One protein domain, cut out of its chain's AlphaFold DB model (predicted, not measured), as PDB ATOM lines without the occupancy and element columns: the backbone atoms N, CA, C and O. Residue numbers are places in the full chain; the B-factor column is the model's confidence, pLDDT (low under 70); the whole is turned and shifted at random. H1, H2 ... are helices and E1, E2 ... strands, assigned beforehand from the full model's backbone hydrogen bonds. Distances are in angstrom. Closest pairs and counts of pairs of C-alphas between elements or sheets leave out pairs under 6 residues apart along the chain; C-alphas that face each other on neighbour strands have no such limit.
ATOM      1  N   THR A   2      80.057 153.760 135.487       52.38
ATOM      2  CA  THR A   2      81.063 153.280 136.461       52.38
ATOM      3  C   THR A   2      81.625 151.854 136.268       52.38
ATOM      4  O   THR A   2      82.683 151.606 136.839       52.38
ATOM      5  N   PRO A   3      81.078 150.926 135.447       57.94
ATOM      6  CA  PRO A   3      81.711 149.605 135.299       57.94
ATOM      7  C   PRO A   3      83.030 149.639 134.499       57.94
ATOM      8  O   PRO A   3      83.820 148.707 134.568       57.94
ATOM      9  N   THR A   4      83.326 150.729 133.781       75.19
ATOM     10  CA  THR A   4      84.546 150.863 132.964       75.19
ATOM     11  C   THR A   4      85.825 151.132 133.756       75.19
ATOM     12  O   THR A   4      86.905 150.997 133.186       75.19
ATOM     13  N   LEU A   5      85.751 151.509 135.040       89.19
ATOM     14  CA  LEU A   5      86.957 151.830 135.819       89.19
ATOM     15  C   LEU A   5      87.829 150.592 136.067       89.19
ATOM     16  O   LEU A   5      89.051 150.698 136.052       89.19
ATOM     17  N   LEU A   6      87.208 149.428 136.276       92.25
ATOM     18  CA  LEU A   6      87.914 148.176 136.561       92.25
ATOM     19  C   LEU A   6      88.372 147.447 135.289       92.25
ATOM     20  O   LEU A   6      89.185 146.532 135.373       92.25
ATOM     21  N   GLU A   7      87.899 147.861 134.112       91.31
ATOM     22  CA  GLU A   7      88.195 147.207 132.831       91.31
ATOM     23  C   GLU A   7      89.703 147.039 132.549       91.31
ATOM     24  O   GLU A   7      90.107 145.951 132.125       91.31
ATOM     25  N   PRO A   8      90.583 148.026 132.842       92.81
ATOM     26  CA  PRO A   8      92.025 147.855 132.667       92.81
ATOM     27  C   PRO A   8      92.600 146.673 133.466       92.81
ATOM     28  O   PRO A   8      93.559 146.037 133.028       92.81
ATOM     29  N   LEU A   9      91.995 146.324 134.608       94.56
ATOM     30  CA  LEU A   9      92.440 145.213 135.450       94.56
ATOM     31  C   LEU A   9      92.181 143.838 134.832       94.56
ATOM     32  O   LEU A   9      92.740 142.861 135.318       94.56
ATOM     33  N   ARG A  10      91.402 143.716 133.751       94.31
ATOM     34  CA  ARG A  10      91.225 142.426 133.058       94.31
ATOM     35  C   ARG A  10      92.502 141.927 132.391       94.31
ATOM     36  O   ARG A  10      92.724 140.725 132.314       94.31
ATOM     37  N   THR A  11      93.350 142.851 131.941       94.75
ATOM     38  CA  THR A  11      94.591 142.539 131.210       94.75
ATOM     39  C   THR A  11      95.850 143.093 131.873       94.75
ATOM     40  O   THR A  11      96.951 142.796 131.419       94.75
ATOM     41  N   ALA A  12      95.713 143.859 132.964       95.25
ATOM     42  CA  ALA A  12      96.837 144.434 133.696       95.25
ATOM     43  C   ALA A  12      97.832 143.364 134.169       95.25
ATOM     44  O   ALA A  12      97.435 142.354 134.755       95.25
ATOM     45  N   ASP A  13      99.120 143.619 133.963       96.12
ATOM     46  CA  ASP A  13     100.183 142.926 134.682       96.12
ATOM     47  C   ASP A  13     100.285 143.435 136.130       96.12
ATOM     48  O   ASP A  13      99.553 144.335 136.558       96.12
ATOM     49  N   ARG A  14     101.216 142.861 136.895       94.44
ATOM     50  CA  ARG A  14     101.386 143.202 138.306       94.44
ATOM     51  C   ARG A  14     101.678 144.688 138.535       94.44
ATOM     52  O   ARG A  14     101.018 145.326 139.348       94.44
ATOM     53  N   ALA A  15     102.653 145.236 137.814       95.81
ATOM     54  CA  ALA A  15     103.089 146.620 137.988       95.81
ATOM     55  C   ALA A  15     102.005 147.626 137.570       95.81
ATOM     56  O   ALA A  15     101.910 148.728 138.111       95.81
ATOM     57  N   THR A  16     101.178 147.266 136.590       96.25
ATOM     58  CA  THR A  16     100.033 148.072 136.166       96.25
ATOM     59  C   THR A  16      98.907 148.016 137.192       96.25
ATOM     60  O   THR A  16      98.341 149.062 137.496       96.25
ATOM     61  N   ALA A  17      98.625 146.848 137.775       96.12
ATOM     62  CA  ALA A  17      97.647 146.724 138.853       96.12
ATOM     63  C   ALA A  17      98.072 147.504 140.111       96.12
ATOM     64  O   ALA A  17      97.257 148.231 140.672       96.12
ATOM     65  N   ASP A  18      99.346 147.429 140.515       94.69
ATOM     66  CA  ASP A  18      99.865 148.197 141.658       94.69
ATOM     67  C   ASP A  18      99.685 149.707 141.464       94.69
ATOM     68  O   ASP A  18      99.158 150.385 142.346       94.69
ATOM     69  N   ARG A  19     100.068 150.231 140.291       95.00
ATOM     70  CA  ARG A  19      99.864 151.651 139.958       95.00
ATOM     71  C   ARG A  19      98.387 152.022 139.939       95.00
ATOM     72  O   ARG A  19      98.016 153.052 140.483       95.00
ATOM     73  N   PHE A  20      97.539 151.168 139.368       95.44
ATOM     74  CA  PHE A  20      96.100 151.400 139.344       95.44
ATOM     75  C   PHE A  20      95.532 151.594 140.756       95.44
ATOM     76  O   PHE A  20      94.845 152.582 140.993       95.44
ATOM     77  N   PHE A  21      95.835 150.700 141.704       93.69
ATOM     78  CA  PHE A  21      95.313 150.817 143.072       93.69
ATOM     79  C   PHE A  21      95.966 151.942 143.886       93.69
ATOM     80  O   PHE A  21      95.328 152.460 144.804       93.69
ATOM     81  N   ALA A  22      97.201 152.332 143.558       91.62
ATOM     82  CA  ALA A  22      97.864 153.483 144.170       91.62
ATOM     83  C   ALA A  22      97.257 154.819 143.706       91.62
ATOM     84  O   ALA A  22      97.042 155.709 144.525       91.62
ATOM     85  N   ASP A  23      96.952 154.943 142.411       92.62
ATOM     86  CA  ASP A  23      96.567 156.218 141.797       92.62
ATOM     87  C   ASP A  23      95.044 156.424 141.729       92.62
ATOM     88  O   ASP A  23      94.565 157.559 141.655       92.62
ATOM     89  N   ALA A  24      94.253 155.345 141.721       92.62
ATOM     90  CA  ALA A  24      92.806 155.451 141.588       92.62
ATOM     91  C   ALA A  24      92.167 156.100 142.837       92.62
ATOM     92  O   ALA A  24      92.445 155.690 143.971       92.62
ATOM     93  N   PRO A  25      91.251 157.077 142.675       92.44
ATOM     94  CA  PRO A  25      90.511 157.641 143.801       92.44
ATOM     95  C   PRO A  25      89.708 156.550 144.519       92.44
ATOM     96  O   PRO A  25      88.947 155.825 143.876       92.44
ATOM     97  N   ALA A  26      89.843 156.430 145.843       91.12
ATOM     98  CA  ALA A  26      89.206 155.344 146.592       91.12
ATOM     99  C   ALA A  26      87.673 155.397 146.515       91.12
ATOM    100  O   ALA A  26      87.047 154.356 146.354       91.12
ATOM    101  N   GLU A  27      87.065 156.585 146.506       91.31
ATOM    102  CA  GLU A  27      85.616 156.732 146.288       91.31
ATOM    103  C   GLU A  27      85.175 156.197 144.917       91.31
ATOM    104  O   GLU A  27      84.148 155.531 144.801       91.31
ATOM    105  N   ALA A  28      85.975 156.430 143.870       92.12
ATOM    106  CA  ALA A  28      85.689 155.913 142.534       92.12
ATOM    107  C   ALA A  28      85.855 154.387 142.470       92.12
ATOM    108  O   ALA A  28      85.068 153.719 141.799       92.12
ATOM    109  N   LEU A  29      86.841 153.830 143.187       91.62
ATOM    110  CA  LEU A  29      87.013 152.382 143.328       91.62
ATOM    111  C   LEU A  29      85.825 151.742 144.048       91.62
ATOM    112  O   LEU A  29      85.280 150.768 143.536       91.62
ATOM    113  N   VAL A  30      85.393 152.304 145.181       91.94
ATOM    114  CA  VAL A  30      84.207 151.832 145.914       91.94
ATOM    115  C   VAL A  30      82.979 151.878 145.011       91.94
ATOM    116  O   VAL A  30      82.317 150.858 144.835       91.94
ATOM    117  N   ALA A  31      82.733 153.002 144.332       91.75
ATOM    118  CA  ALA A  31      81.607 153.133 143.409       91.75
ATOM    119  C   ALA A  31      81.658 152.120 142.249       91.75
ATOM    120  O   ALA A  31      80.618 151.623 141.813       91.75
ATOM    121  N   ALA A  32      82.850 151.801 141.736       92.81
ATOM    122  CA  ALA A  32      83.015 150.799 140.689       92.81
ATOM    123  C   ALA A  32      82.781 149.371 141.210       92.81
ATOM    124  O   ALA A  32      82.136 148.578 140.523       92.81
ATOM    125  N   VAL A  33      83.246 149.051 142.422       92.56
ATOM    126  CA  VAL A  33      83.003 147.758 143.081       92.56
ATOM    127  C   VAL A  33      81.513 147.565 143.360       92.56
ATOM    128  O   VAL A  33      80.958 146.539 142.972       92.56
ATOM    129  N   THR A  34      80.843 148.557 143.951       92.38
ATOM    130  CA  THR A  34      79.391 148.534 144.205       92.38
ATOM    131  C   THR A  34      78.595 148.339 142.914       92.38
ATOM    132  O   THR A  34      77.675 147.530 142.872       92.38
ATOM    133  N   ALA A  35      78.980 149.009 141.823       93.06
ATOM    134  CA  ALA A  35      78.310 148.874 140.525       93.06
ATOM    135  C   ALA A  35      78.614 147.560 139.771       93.06
ATOM    136  O   ALA A  35      78.016 147.325 138.721       93.06
ATOM    137  N   SER A  36      79.550 146.740 140.255       94.62
ATOM    138  CA  SER A  36      79.946 145.477 139.623       94.62
ATOM    139  C   SER A  36      79.202 144.294 140.238       94.62
ATOM    140  O   SER A  36      78.975 144.267 141.447       94.62
ATOM    141  N   ASP A  37      78.861 143.291 139.429       94.38
ATOM    142  CA  ASP A  37      78.352 142.012 139.932       94.38
ATOM    143  C   ASP A  37      79.474 141.139 140.520       94.38
ATOM    144  O   ASP A  37      80.671 141.411 140.379       94.38
ATOM    145  N   ASP A  38      79.076 140.093 141.244       95.38
ATOM    146  CA  ASP A  38      80.022 139.194 141.903       95.38
ATOM    147  C   ASP A  38      80.851 138.379 140.898       95.38
ATOM    148  O   ASP A  38      82.007 138.077 141.192       95.38
ATOM    149  N   ASP A  39      80.317 138.070 139.712       94.75
ATOM    150  CA  ASP A  39      81.018 137.293 138.681       94.75
ATOM    151  C   ASP A  39      82.207 138.075 138.109       94.75
ATOM    152  O   ASP A  39      83.322 137.549 138.040       94.75
ATOM    153  N   LEU A  40      82.005 139.355 137.782       93.81
ATOM    154  CA  LEU A  40      83.066 140.257 137.340       93.81
ATOM    155  C   LEU A  40      84.130 140.436 138.422       93.81
ATOM    156  O   LEU A  40      85.328 140.357 138.143       93.81
ATOM    157  N   LEU A  41      83.716 140.671 139.671       94.44
ATOM    158  CA  LEU A  41      84.669 140.824 140.770       94.44
ATOM    159  C   LEU A  41      85.477 139.541 140.975       94.44
ATOM    160  O   LEU A  41      86.694 139.620 141.124       94.44
ATOM    161  N   LEU A  42      84.834 138.371 140.936       93.62
ATOM    162  CA  LEU A  42      85.490 137.068 141.047       93.62
ATOM    163  C   LEU A  42      86.474 136.801 139.902       93.62
ATOM    164  O   LEU A  42      87.539 136.232 140.159       93.62
ATOM    165  N   GLU A  43      86.145 137.215 138.677       94.31
ATOM    166  CA  GLU A  43      87.046 137.159 137.521       94.31
ATOM    167  C   GLU A  43      88.312 137.985 137.794       94.31
ATOM    168  O   GLU A  43      89.427 137.459 137.732       94.31
ATOM    169  N   LEU A  44      88.144 139.252 138.185       94.69
ATOM    170  CA  LEU A  44      89.247 140.180 138.434       94.69
ATOM    171  C   LEU A  44      90.129 139.735 139.604       94.69
ATOM    172  O   LEU A  44      91.336 139.571 139.443       94.69
ATOM    173  N   ILE A  45      89.542 139.479 140.775       91.56
ATOM    174  CA  ILE A  45      90.281 139.066 141.984       91.56
ATOM    175  C   ILE A  45      90.762 137.605 141.905       91.56
ATOM    176  O   ILE A  45      91.533 137.129 142.744       91.56
ATOM    177  N   GLY A  46      90.307 136.858 140.897       90.88
ATOM    178  CA  GLY A  46      90.842 135.548 140.564       90.88
ATOM    179  C   GLY A  46      92.240 135.612 139.961       90.88
ATOM    180  O   GLY A  46      93.021 134.680 140.172       90.88
ATOM    181  N   ARG A  47      92.575 136.718 139.290       94.06
ATOM    182  CA  ARG A  47      93.907 136.970 138.742       94.06
ATOM    183  C   ARG A  47      94.899 137.278 139.859       94.06
ATOM    184  O   ARG A  47      94.627 138.101 140.731       94.06
ATOM    185  N   GLU A  48      96.052 136.617 139.847       92.56
ATOM    186  CA  GLU A  48      97.087 136.814 140.868       92.56
ATOM    187  C   GLU A  48      97.675 138.225 140.829       92.56
ATOM    188  O   GLU A  48      97.877 138.831 141.881       92.56
ATOM    189  N   GLU A  49      97.856 138.783 139.629       94.62
ATOM    190  CA  GLU A  49      98.410 140.124 139.445       94.62
ATOM    191  C   GLU A  49      97.525 141.192 140.091       94.62
ATOM    192  O   GLU A  49      98.033 142.102 140.743       94.62
ATOM    193  N   VAL A  50      96.205 141.047 139.939       94.50
ATOM    194  CA  VAL A  50      95.204 141.968 140.488       94.50
ATOM    195  C   VAL A  50      95.031 141.742 141.981       94.50
ATOM    196  O   VAL A  50      95.111 142.694 142.750       94.50
ATOM    197  N   ARG A  51      94.814 140.493 142.412       91.81
ATOM    198  CA  ARG A  51      94.537 140.159 143.815       91.81
ATOM    199  C   ARG A  51      95.626 140.658 144.750       91.81
ATOM    200  O   ARG A  51      95.335 141.391 145.693       91.81
ATOM    201  N   ALA A  52      96.872 140.301 144.456       90.81
ATOM    202  CA  ALA A  52      97.964 140.634 145.347       90.81
ATOM    203  C   ALA A  52      98.279 142.149 145.318       90.81
ATOM    204  O   ALA A  52      99.118 142.600 146.098       90.81
ATOM    205  N   ALA A  53      97.718 142.923 144.375       93.38
ATOM    206  CA  ALA A  53      97.846 144.381 144.301       93.38
ATOM    207  C   ALA A  53      96.688 145.069 145.035       93.38
ATOM    208  O   ALA A  53      96.915 145.975 145.835       93.38
ATOM    209  N   ALA A  54      95.464 144.578 144.821       92.06
ATOM    210  CA  ALA A  54      94.237 145.115 145.389       92.06
ATOM    211  C   ALA A  54      94.270 145.132 146.918       92.06
ATOM    212  O   ALA A  54      94.048 146.178 147.519       92.06
ATOM    213  N   VAL A  55      94.576 143.995 147.555       90.69
ATOM    214  CA  VAL A  55      94.466 143.879 149.018       90.69
ATOM    215  C   VAL A  55      95.477 144.783 149.736       90.69
ATOM    216  O   VAL A  55      95.038 145.632 150.512       90.69
ATOM    217  N   PRO A  56      96.796 144.732 149.452       91.19
ATOM    218  CA  PRO A  56      97.736 145.682 150.044       91.19
ATOM    219  C   PRO A  56      97.447 147.136 149.658       91.19
ATOM    220  O   PRO A  56      97.690 148.034 150.457       91.19
ATOM    221  N   GLY A  57      96.954 147.384 148.439       91.75
ATOM    222  CA  GLY A  57      96.554 148.718 147.987       91.75
ATOM    223  C   GLY A  57      95.442 149.311 148.852       91.75
ATOM    224  O   GLY A  57      95.563 150.444 149.298       91.75
ATOM    225  N   ILE A  58      94.411 148.518 149.159       90.00
ATOM    226  CA  ILE A  58      93.318 148.904 150.063       90.00
ATOM    227  C   ILE A  58      93.848 149.120 151.486       90.00
ATOM    228  O   ILE A  58      93.591 150.161 152.083       90.00
ATOM    229  N   LEU A  59      94.622 148.167 152.020       90.94
ATOM    230  CA  LEU A  59      95.091 148.220 153.410       90.94
ATOM    231  C   LEU A  59      95.999 149.425 153.696       90.94
ATOM    232  O   LEU A  59      95.892 150.021 154.763       90.94
ATOM    233  N   ARG A  60      96.846 149.832 152.740       90.75
ATOM    234  CA  ARG A  60      97.714 151.021 152.882       90.75
ATOM    235  C   ARG A  60      96.947 152.335 153.003       90.75
ATOM    236  O   ARG A  60      97.516 153.314 153.462       90.75
ATOM    237  N   ARG A  61      95.687 152.361 152.573       89.69
ATOM    238  CA  ARG A  61      94.850 153.564 152.559       89.69
ATOM    239  C   ARG A  61      93.849 153.608 153.704       89.69
ATOM    240  O   ARG A  61      93.080 154.556 153.790       89.69
ATOM    241  N   LEU A  62      93.842 152.606 154.587       88.00
ATOM    242  CA  LEU A  62      92.905 152.554 155.711       88.00
ATOM    243  C   LEU A  62      93.019 153.779 156.626       88.00
ATOM    244  O   LEU A  62      91.997 154.295 157.070       88.00
ATOM    245  N   GLU A  63      94.238 154.272 156.861       88.94
ATOM    246  CA  GLU A  63      94.476 155.466 157.680       88.94
ATOM    247  C   GLU A  63      93.771 156.715 157.118       88.94
ATOM    248  O   GLU A  63      93.209 157.485 157.893       88.94
ATOM    249  N   GLU A  64      93.693 156.873 155.786       90.75
ATOM    250  CA  GLU A  64      92.997 157.999 155.123       90.75
ATOM    251  C   GLU A  64      91.511 158.083 155.512       90.75
ATOM    252  O   GLU A  64      90.906 159.155 155.458       90.75
ATOM    253  N   TYR A  65      90.921 156.949 155.901       89.81
ATOM    254  CA  TYR A  65      89.497 156.801 156.200       89.81
ATOM    255  C   TYR A  65      89.222 156.432 157.662       89.81
ATOM    256  O   TYR A  65      88.075 156.157 158.032       89.81
ATOM    257  N   ALA A  66      90.245 156.460 158.512       89.69
ATOM    258  CA  ALA A  66      90.083 156.253 159.938       89.69
ATOM    259  C   ALA A  66      89.403 157.461 160.605       89.69
ATOM    260  O   ALA A  66      89.541 158.618 160.192       89.69
ATOM    261  N   ASP A  67      88.638 157.196 161.656       90.38
ATOM    262  CA  ASP A  67      88.337 158.184 162.682       90.38
ATOM    263  C   ASP A  67      89.582 158.346 163.569       90.38
ATOM    264  O   ASP A  67      90.025 157.389 164.209       90.38
ATOM    265  N   ALA A  68      90.178 159.541 163.560       90.38
ATOM    266  CA  ALA A  68      91.457 159.800 164.217       90.38
ATOM    267  C   ALA A  68      91.385 159.632 165.744       90.38
ATOM    268  O   ALA A  68      92.322 159.105 166.344       90.38
ATOM    269  N   ASP A  69      90.270 160.025 166.366       90.62
ATOM    270  CA  ASP A  69      90.091 159.936 167.816       90.62
ATOM    271  C   ASP A  69      89.932 158.475 168.247       90.62
ATOM    272  O   ASP A  69      90.551 158.031 169.219       90.62
ATOM    273  N   ARG A  70      89.154 157.689 167.489       90.06
ATOM    274  CA  ARG A  70      89.016 156.244 167.729       90.06
ATOM    275  C   ARG A  70      90.335 155.516 167.495       90.06
ATOM    276  O   ARG A  70      90.717 154.687 168.317       90.06
ATOM    277  N   LEU A  71      91.050 155.834 166.413       92.44
ATOM    278  CA  LEU A  71      92.331 155.203 166.091       92.44
ATOM    279  C   LEU A  71      93.408 155.508 167.147       92.44
ATOM    280  O   LEU A  71      94.208 154.633 167.476       92.44
ATOM    281  N   ALA A  72      93.408 156.711 167.730       92.94
ATOM    282  CA  ALA A  72      94.329 157.090 168.804       92.94
ATOM    283  C   ALA A  72      94.191 156.217 170.065       92.94
ATOM    284  O   ALA A  72      95.165 156.022 170.795       92.94
ATOM    285  N   GLY A  73      92.996 155.676 170.317       92.75
ATOM    286  CA  GLY A  73      92.703 154.821 171.468       92.75
ATOM    287  C   GLY A  73      93.025 153.339 171.275       92.75
ATOM    288  O   GLY A  73      92.814 152.560 172.203       92.75
ATOM    289  N   VAL A  74      93.501 152.930 170.096       93.62
ATOM    290  CA  VAL A  74      93.606 151.515 169.723       93.62
ATOM    291  C   VAL A  74      95.046 151.141 169.396       93.62
ATOM    292  O   VAL A  74      95.774 151.867 168.718       93.62
ATOM    293  N   SER A  75      95.460 149.973 169.878       94.81
ATOM    294  CA  SER A  75      96.747 149.370 169.551       94.81
ATOM    295  C   SER A  75      96.609 147.863 169.417       94.81
ATOM    296  O   SER A  75      95.899 147.249 170.212       94.81
ATOM    297  N   GLY A  76      97.316 147.273 168.460       95.00
ATOM    298  CA  GLY A  76      97.337 145.827 168.254       95.00
ATOM    299  C   GLY A  76      97.607 145.455 166.803       95.00
ATOM    300  O   GLY A  76      97.648 146.309 165.916       95.00
ATOM    301  N   THR A  77      97.803 144.168 166.555       95.81
ATOM    302  CA  THR A  77      98.042 143.609 165.225       95.81
ATOM    303  C   THR A  77      96.821 142.826 164.765       95.81
ATOM    304  O   THR A  77      96.369 141.901 165.435       95.81
ATOM    305  N   VAL A  78      96.304 143.182 163.592       96.00
ATOM    306  CA  VAL A  78      95.113 142.576 162.994       96.00
ATOM    307  C   VAL A  78      95.525 141.903 161.698       96.00
ATOM    308  O   VAL A  78      96.013 142.566 160.782       96.00
ATOM    309  N   ARG A  79      95.324 140.590 161.606       96.38
ATOM    310  CA  ARG A  79      95.572 139.807 160.395       96.38
ATOM    311  C   ARG A  79      94.269 139.528 159.659       96.38
ATOM    312  O   ARG A  79      93.283 139.136 160.266       96.38
ATOM    313  N   PHE A  80      94.286 139.680 158.346       95.12
ATOM    314  CA  PHE A  80      93.215 139.326 157.427       95.12
ATOM    315  C   PHE A  80      93.621 138.069 156.658       95.12
ATOM    316  O   PHE A  80      94.539 138.120 155.838       95.12
ATOM    317  N   ASP A  81      92.922 136.964 156.901       95.62
ATOM    318  CA  ASP A  81      93.116 135.690 156.211       95.62
ATOM    319  C   ASP A  81      92.049 135.540 155.117       95.62
ATOM    320  O   ASP A  81      90.853 135.351 155.370       95.62
ATOM    321  N   LEU A  82      92.482 135.653 153.860       94.94
ATOM    322  CA  LEU A  82      91.603 135.680 152.696       94.94
ATOM    323  C   LEU A  82      91.583 134.315 152.014       94.94
ATOM    324  O   LEU A  82      92.603 133.818 151.535       94.94
ATOM    325  N   ARG A  83      90.400 133.701 151.940       93.75
ATOM    326  CA  ARG A  83      90.214 132.328 151.441       93.75
ATOM    327  C   ARG A  83      89.418 132.231 150.141       93.75
ATOM    328  O   ARG A  83      88.622 133.102 149.781       93.75
ATOM    329  N   ARG A  84      89.580 131.088 149.470       89.19
ATOM    330  CA  ARG A  84      88.682 130.569 148.429       89.19
ATOM    331  C   ARG A  84      88.289 129.142 148.804       89.19
ATOM    332  O   ARG A  84      89.108 128.226 148.749       89.19
ATOM    333  N   GLY A  85      87.032 128.959 149.205       86.06
ATOM    334  CA  GLY A  85      86.584 127.705 149.812       86.06
ATOM    335  C   GLY A  85      87.318 127.450 151.131       86.06
ATOM    336  O   GLY A  85      87.321 128.314 152.005       86.06
ATOM    337  N   SER A  86      87.953 126.286 151.261       85.44
ATOM    338  CA  SER A  86      88.793 125.919 152.412       85.44
ATOM    339  C   SER A  86      90.261 126.339 152.273       85.44
ATOM    340  O   SER A  86      91.027 126.199 153.222       85.44
ATOM    341  N   ARG A  87      90.679 126.830 151.101       91.06
ATOM    342  CA  ARG A  87      92.072 127.198 150.839       91.06
ATOM    343  C   ARG A  87      92.326 128.647 151.246       91.06
ATOM    344  O   ARG A  87      91.696 129.550 150.694       91.06
ATOM    345  N   LEU A  88      93.297 128.855 152.133       91.88
ATOM    346  CA  LEU A  88      93.902 130.165 152.372       91.88
ATOM    347  C   LEU A  88      94.648 130.610 151.105       91.88
ATOM    348  O   LEU A  88      95.460 129.855 150.563       91.88
ATOM    349  N   LEU A  89      94.317 131.793 150.596       90.56
ATOM    350  CA  LEU A  89      94.980 132.381 149.433       90.56
ATOM    351  C   LEU A  89      96.093 133.323 149.866       90.56
ATOM    352  O   LEU A  89      97.205 133.207 149.363       90.56
ATOM    353  N   GLU A  90      95.775 134.248 150.769       89.25
ATOM    354  CA  GLU A  90      96.676 135.306 151.212       89.25
ATOM    355  C   GLU A  90      96.376 135.677 152.663       89.25
ATOM    356  O   GLU A  90      95.225 135.601 153.100       89.25
ATOM    357  N   SER A  91      97.413 136.120 153.365       92.69
ATOM    358  CA  SER A  91      97.322 136.688 154.706       92.69
ATOM    359  C   SER A  91      98.030 138.030 154.704       92.69
ATOM    360  O   SER A  91      99.170 138.127 154.251       92.69
ATOM    361  N   HIS A  92      97.361 139.055 155.216       93.12
ATOM    362  CA  HIS A  92      97.910 140.405 155.333       93.12
ATOM    363  C   HIS A  92      97.673 140.900 156.746       93.12
ATOM    364  O   HIS A  92      96.589 140.688 157.275       93.12
ATOM    365  N   ALA A  93      98.645 141.558 157.365       94.94
ATOM    366  CA  ALA A  93      98.467 142.107 158.702       94.94
ATOM    367  C   ALA A  93      98.689 143.615 158.707       94.94
ATOM    368  O   ALA A  93      99.565 144.124 158.009       94.94
ATOM    369  N   ILE A  94      97.894 144.312 159.508       94.62
ATOM    370  CA  ILE A  94      98.097 145.717 159.846       94.62
ATOM    371  C   ILE A  94      98.423 145.829 161.329       94.62
ATOM    372  O   ILE A  94      97.917 145.058 162.148       94.62
ATOM    373  N   ARG A  95      99.257 146.800 161.675       94.56
ATOM    374  CA  ARG A  95      99.511 147.213 163.048       94.56
ATOM    375  C   ARG A  95      98.840 148.551 163.280       94.56
ATOM    376  O   ARG A  95      99.088 149.495 162.540       94.56
ATOM    377  N   LEU A  96      98.023 148.603 164.317       94.75
ATOM    378  CA  LEU A  96      97.476 149.826 164.877       94.75
ATOM    379  C   LEU A  96      98.390 150.240 166.034       94.75
ATOM    380  O   LEU A  96      98.633 149.437 166.938       94.75
ATOM    381  N   ASP A  97      98.905 151.465 166.013       93.50
ATOM    382  CA  ASP A  97      99.628 152.058 167.147       93.50
ATOM    383  C   ASP A  97      99.155 153.492 167.356       93.50
ATOM    384  O   ASP A  97      99.727 154.438 166.817       93.50
ATOM    385  N   ARG A  98      98.075 153.638 168.133       87.88
ATOM    386  CA  ARG A  98      97.627 154.904 168.731       87.88
ATOM    387  C   ARG A  98      97.648 156.080 167.754       87.88
ATOM    388  O   ARG A  98      98.267 157.111 168.013       87.88
ATOM    389  N   GLY A  99      96.934 155.924 166.644       88.62
ATOM    390  CA  GLY A  99      96.806 156.949 165.608       88.62
ATOM    391  C   GLY A  99      97.459 156.585 164.277       88.62
ATOM    392  O   GLY A  99      97.139 157.231 163.290       88.62
ATOM    393  N   ALA A 100      98.313 155.557 164.233       91.62
ATOM    394  CA  ALA A 100      98.960 155.089 163.006       91.62
ATOM    395  C   ALA A 100      98.454 153.706 162.571       91.62
ATOM    396  O   ALA A 100      98.100 152.870 163.414       91.62
ATOM    397  N   VAL A 101      98.463 153.459 161.255       93.88
ATOM    398  CA  VAL A 101      98.172 152.151 160.648       93.88
ATOM    399  C   VAL A 101      99.301 151.755 159.703       93.88
ATOM    400  O   VAL A 101      99.450 152.331 158.631       93.88
ATOM    401  N   ASP A 102     100.048 150.713 160.054       92.75
ATOM    402  CA  ASP A 102     101.155 150.216 159.234       92.75
ATOM    403  C   ASP A 102     100.873 148.816 158.696       92.75
ATOM    404  O   ASP A 102     100.486 147.913 159.441       92.75
ATOM    405  N   LEU A 103     101.149 148.586 157.412       92.00
ATOM    406  CA  LEU A 103     101.147 147.232 156.861       92.00
ATOM    407  C   LEU A 103     102.358 146.457 157.400       92.00
ATOM    408  O   LEU A 103     103.508 146.876 157.253       92.00
ATOM    409  N   VAL A 104     102.115 145.296 157.997       90.06
ATOM    410  CA  VAL A 104     103.161 144.441 158.556       90.06
ATOM    411  C   VAL A 104     103.794 143.620 157.431       90.06
ATOM    412  O   VAL A 104     103.175 142.712 156.883       90.06
ATOM    413  N   ALA A 105     105.040 143.949 157.086       79.00
ATOM    414  CA  ALA A 105     105.821 143.214 156.086       79.00
ATOM    415  C   ALA A 105     106.519 141.963 156.654       79.00
ATOM    416  O   ALA A 105     106.854 141.045 155.907       79.00
ATOM    417  N   ASP A 106     106.758 141.937 157.968       73.19
ATOM    418  CA  ASP A 106     107.384 140.818 158.667       73.19
ATOM    419  C   ASP A 106     106.369 139.686 158.880       73.19
ATOM    420  O   ASP A 106     105.316 139.875 159.493       73.19
ATOM    421  N   ARG A 107     106.686 138.503 158.352       71.50
ATOM    422  CA  ARG A 107     105.791 137.348 158.395       71.50
ATOM    423  C   ARG A 107     105.624 136.785 159.808       71.50
ATOM    424  O   ARG A 107     104.510 136.411 160.158       71.50
ATOM    425  N   ASP A 108     106.678 136.760 160.617       67.75
ATOM    426  CA  ASP A 108     106.621 136.215 161.977       67.75
ATOM    427  C   ASP A 108     105.789 137.144 162.877       67.75
ATOM    428  O   ASP A 108     104.963 136.690 163.671       67.75
ATOM    429  N   ALA A 109     105.919 138.461 162.685       63.97
ATOM    430  CA  ALA A 109     105.081 139.450 163.360       63.97
ATOM    431  C   ALA A 109     103.610 139.393 162.910       63.97
ATOM    432  O   ALA A 109     102.715 139.657 163.711       63.97
ATOM    433  N   ALA A 110     103.345 139.045 161.647       69.50
ATOM    434  CA  ALA A 110     101.988 138.818 161.155       69.50
ATOM    435  C   ALA A 110     101.386 137.505 161.694       69.50
ATOM    436  O   ALA A 110     100.181 137.428 161.932       69.50
ATOM    437  N   GLU A 111     102.199 136.468 161.909       75.56
ATOM    438  CA  GLU A 111     101.746 135.196 162.485       75.56
ATOM    439  C   GLU A 111     101.355 135.336 163.970       75.56
ATOM    440  O   GLU A 111     100.422 134.661 164.407       75.56
ATOM    441  N   ALA A 112     101.964 136.274 164.704       81.88
ATOM    442  CA  ALA A 112     101.665 136.601 166.103       81.88
ATOM    443  C   ALA A 112     100.518 137.622 166.307       81.88
ATOM    444  O   ALA A 112     100.497 138.323 167.316       81.88
ATOM    445  N   ALA A 113      99.593 137.751 165.352       92.38
ATOM    446  CA  ALA A 113      98.521 138.746 165.415       92.38
ATOM    447  C   ALA A 113      97.594 138.571 166.633       92.38
ATOM    448  O   ALA A 113      97.227 137.452 166.992       92.38
ATOM    449  N   ASP A 114      97.164 139.694 167.216       95.62
ATOM    450  CA  ASP A 114      96.231 139.735 168.348       95.62
ATOM    451  C   ASP A 114      94.810 139.336 167.924       95.62
ATOM    452  O   ASP A 114      94.042 138.778 168.711       95.62
ATOM    453  N   VAL A 115      94.463 139.619 166.662       95.81
ATOM    454  CA  VAL A 115      93.197 139.241 166.027       95.81
ATOM    455  C   VAL A 115      93.445 138.706 164.626       95.81
ATOM    456  O   VAL A 115      94.188 139.304 163.846       95.81
ATOM    457  N   VAL A 116      92.747 137.628 164.275       95.94
ATOM    458  CA  VAL A 116      92.678 137.089 162.916       95.94
ATOM    459  C   VAL A 116      91.240 137.173 162.407       95.94
ATOM    460  O   VAL A 116      90.320 136.598 162.985       95.94
ATOM    461  N   LEU A 117      91.056 137.886 161.299       95.75
ATOM    462  CA  LEU A 117      89.804 138.057 160.571       95.75
ATOM    463  C   LEU A 117      89.831 137.181 159.316       95.75
ATOM    464  O   LEU A 117      90.532 137.491 158.353       95.75
ATOM    465  N   THR A 118      89.057 136.096 159.300       96.62
ATOM    466  CA  THR A 118      89.057 135.136 158.186       96.62
ATOM    467  C   THR A 118      87.790 135.251 157.346       96.62
ATOM    468  O   THR A 118      86.682 134.989 157.814       96.62
ATOM    469  N   THR A 119      87.921 135.563 156.055       96.62
ATOM    470  CA  THR A 119      86.771 135.664 155.138       96.62
ATOM    471  C   THR A 119      87.149 135.357 153.688       96.62
ATOM    472  O   THR A 119      88.317 135.166 153.355       96.62
ATOM    473  N   SER A 120      86.166 135.241 152.793       95.44
ATOM    474  CA  SER A 120      86.466 135.080 151.370       95.44
ATOM    475  C   SER A 120      86.927 136.397 150.754       95.44
ATOM    476  O   SER A 120      86.509 137.472 151.171       95.44
ATOM    477  N   LEU A 121      87.743 136.317 149.704       92.56
ATOM    478  CA  LEU A 121      88.240 137.506 149.009       92.56
ATOM    479  C   LEU A 121      87.107 138.408 148.479       92.56
ATOM    480  O   LEU A 121      87.179 139.626 148.599       92.56
ATOM    481  N   LEU A 122      86.035 137.811 147.950       94.50
ATOM    482  CA  LEU A 122      84.856 138.553 147.494       94.50
ATOM    483  C   LEU A 122      84.142 139.256 148.659       94.50
ATOM    484  O   LEU A 122      83.786 140.424 148.540       94.50
ATOM    485  N   ARG A 123      83.951 138.565 149.792       95.12
ATOM    486  CA  ARG A 123      83.324 139.165 150.980       95.12
ATOM    487  C   ARG A 123      84.185 140.286 151.544       95.12
ATOM    488  O   ARG A 123      83.631 141.321 151.876       95.12
ATOM    489  N   PHE A 124      85.508 140.124 151.574       93.88
ATOM    490  CA  PHE A 124      86.435 141.191 151.951       93.88
ATOM    491  C   PHE A 124      86.242 142.436 151.080       93.88
ATOM    492  O   PHE A 124      86.024 143.512 151.621       93.88
TER     493      PHE A 124
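AT A GLANCE: This is residues 2 to 124 of the 311 residues of an uncharacterized protein of Nocardioides sp. zg-579 (UniProt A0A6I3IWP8). A strongly twisted wall of four strands stands at one end and a loose group of helices, H1 to H4, at the other; H5 reaches from that group over one face of the sheet, along E2. Small helix H8 covers part of the opposite face, and H9 lies on H5's face, beside H4. The printed part has 123 residues, with nine named helices and four strands in the order H1 to H7, E1, E2, E3, H8, E4, H9; the sheet, E3 E2 E1 E4, is mixed. The class is mixed, helices and strands, and the whole is compact, with a radius of gyration of the C-alphas of 15.0 A and spans of 39 by 33 by 24 A.

IN THESE COORDINATES: H1 is residues 7 to 10, beginning at C-alpha 7 (88.195, 147.207, 132.831). H2 is 14 to 23, 14.3 A long; H3 is 26 to 34, 12.2 A; H4 is 38 to 46, 11.5 A; H5 is 48 to 59, 17.1 A. H6 is 62 to 65 and H7 68 to 72. E1 is 75 to 84, 29.4 A; E2 is 87 to 97, 30.7 A; E3 is 100 to 104, 12.3 A. H8 is 107 to 111, E4 is 115 to 120, 16.7 A, and H9 is 121 to 124, ending at C-alpha 124 (86.435, 141.191, 151.951).

HOW THE PARTS SIT: E1, E2 and E3 form a meander, each the antiparallel neighbour of the one before, by hairpins; N 80 and O 92 are 2.7 A apart, N 95 and O 102 2.8 A. E4 is parallel to E1, with N 81 and O 117 2.8 A apart. E3, H8 and E4 make a split strand-helix-strand unit, two strands running the same way with E2 and E1 between them; its crossover is right-handed. H5 is over E2 at a height over the sheet of 9.2 A. H8, height 8.3 A, is over E2 on the opposite face. H6 and H7 only graze the sheet. H2 touches H5, closest C-alphas Arg 14 and Glu 49, 4.4 A, at a shallow tilt of 27 degrees, the same way. H4 touches H5 only at the corner, Ile 45 and Arg 51, 4.8 A between C-alphas, and touches H9. H1 is close to H2 but not clearly touching; H3 touches no helix. Every O i to N i+4 pair is within hydrogen-bond range in H2, H3, H4, H7 and H8, and 6 of 8 in H5; H1, H6 and H9 are too short for one.

THE WHOLE: The farthest C-alphas, those of Thr 11 and Gly 73, are 42.1 A apart. The printed part has no cut, and no link is long. Mean pLDDT of the printed part is 90.8; residues 2 to 3 and 108 to 110, the latter in H8, are under 70.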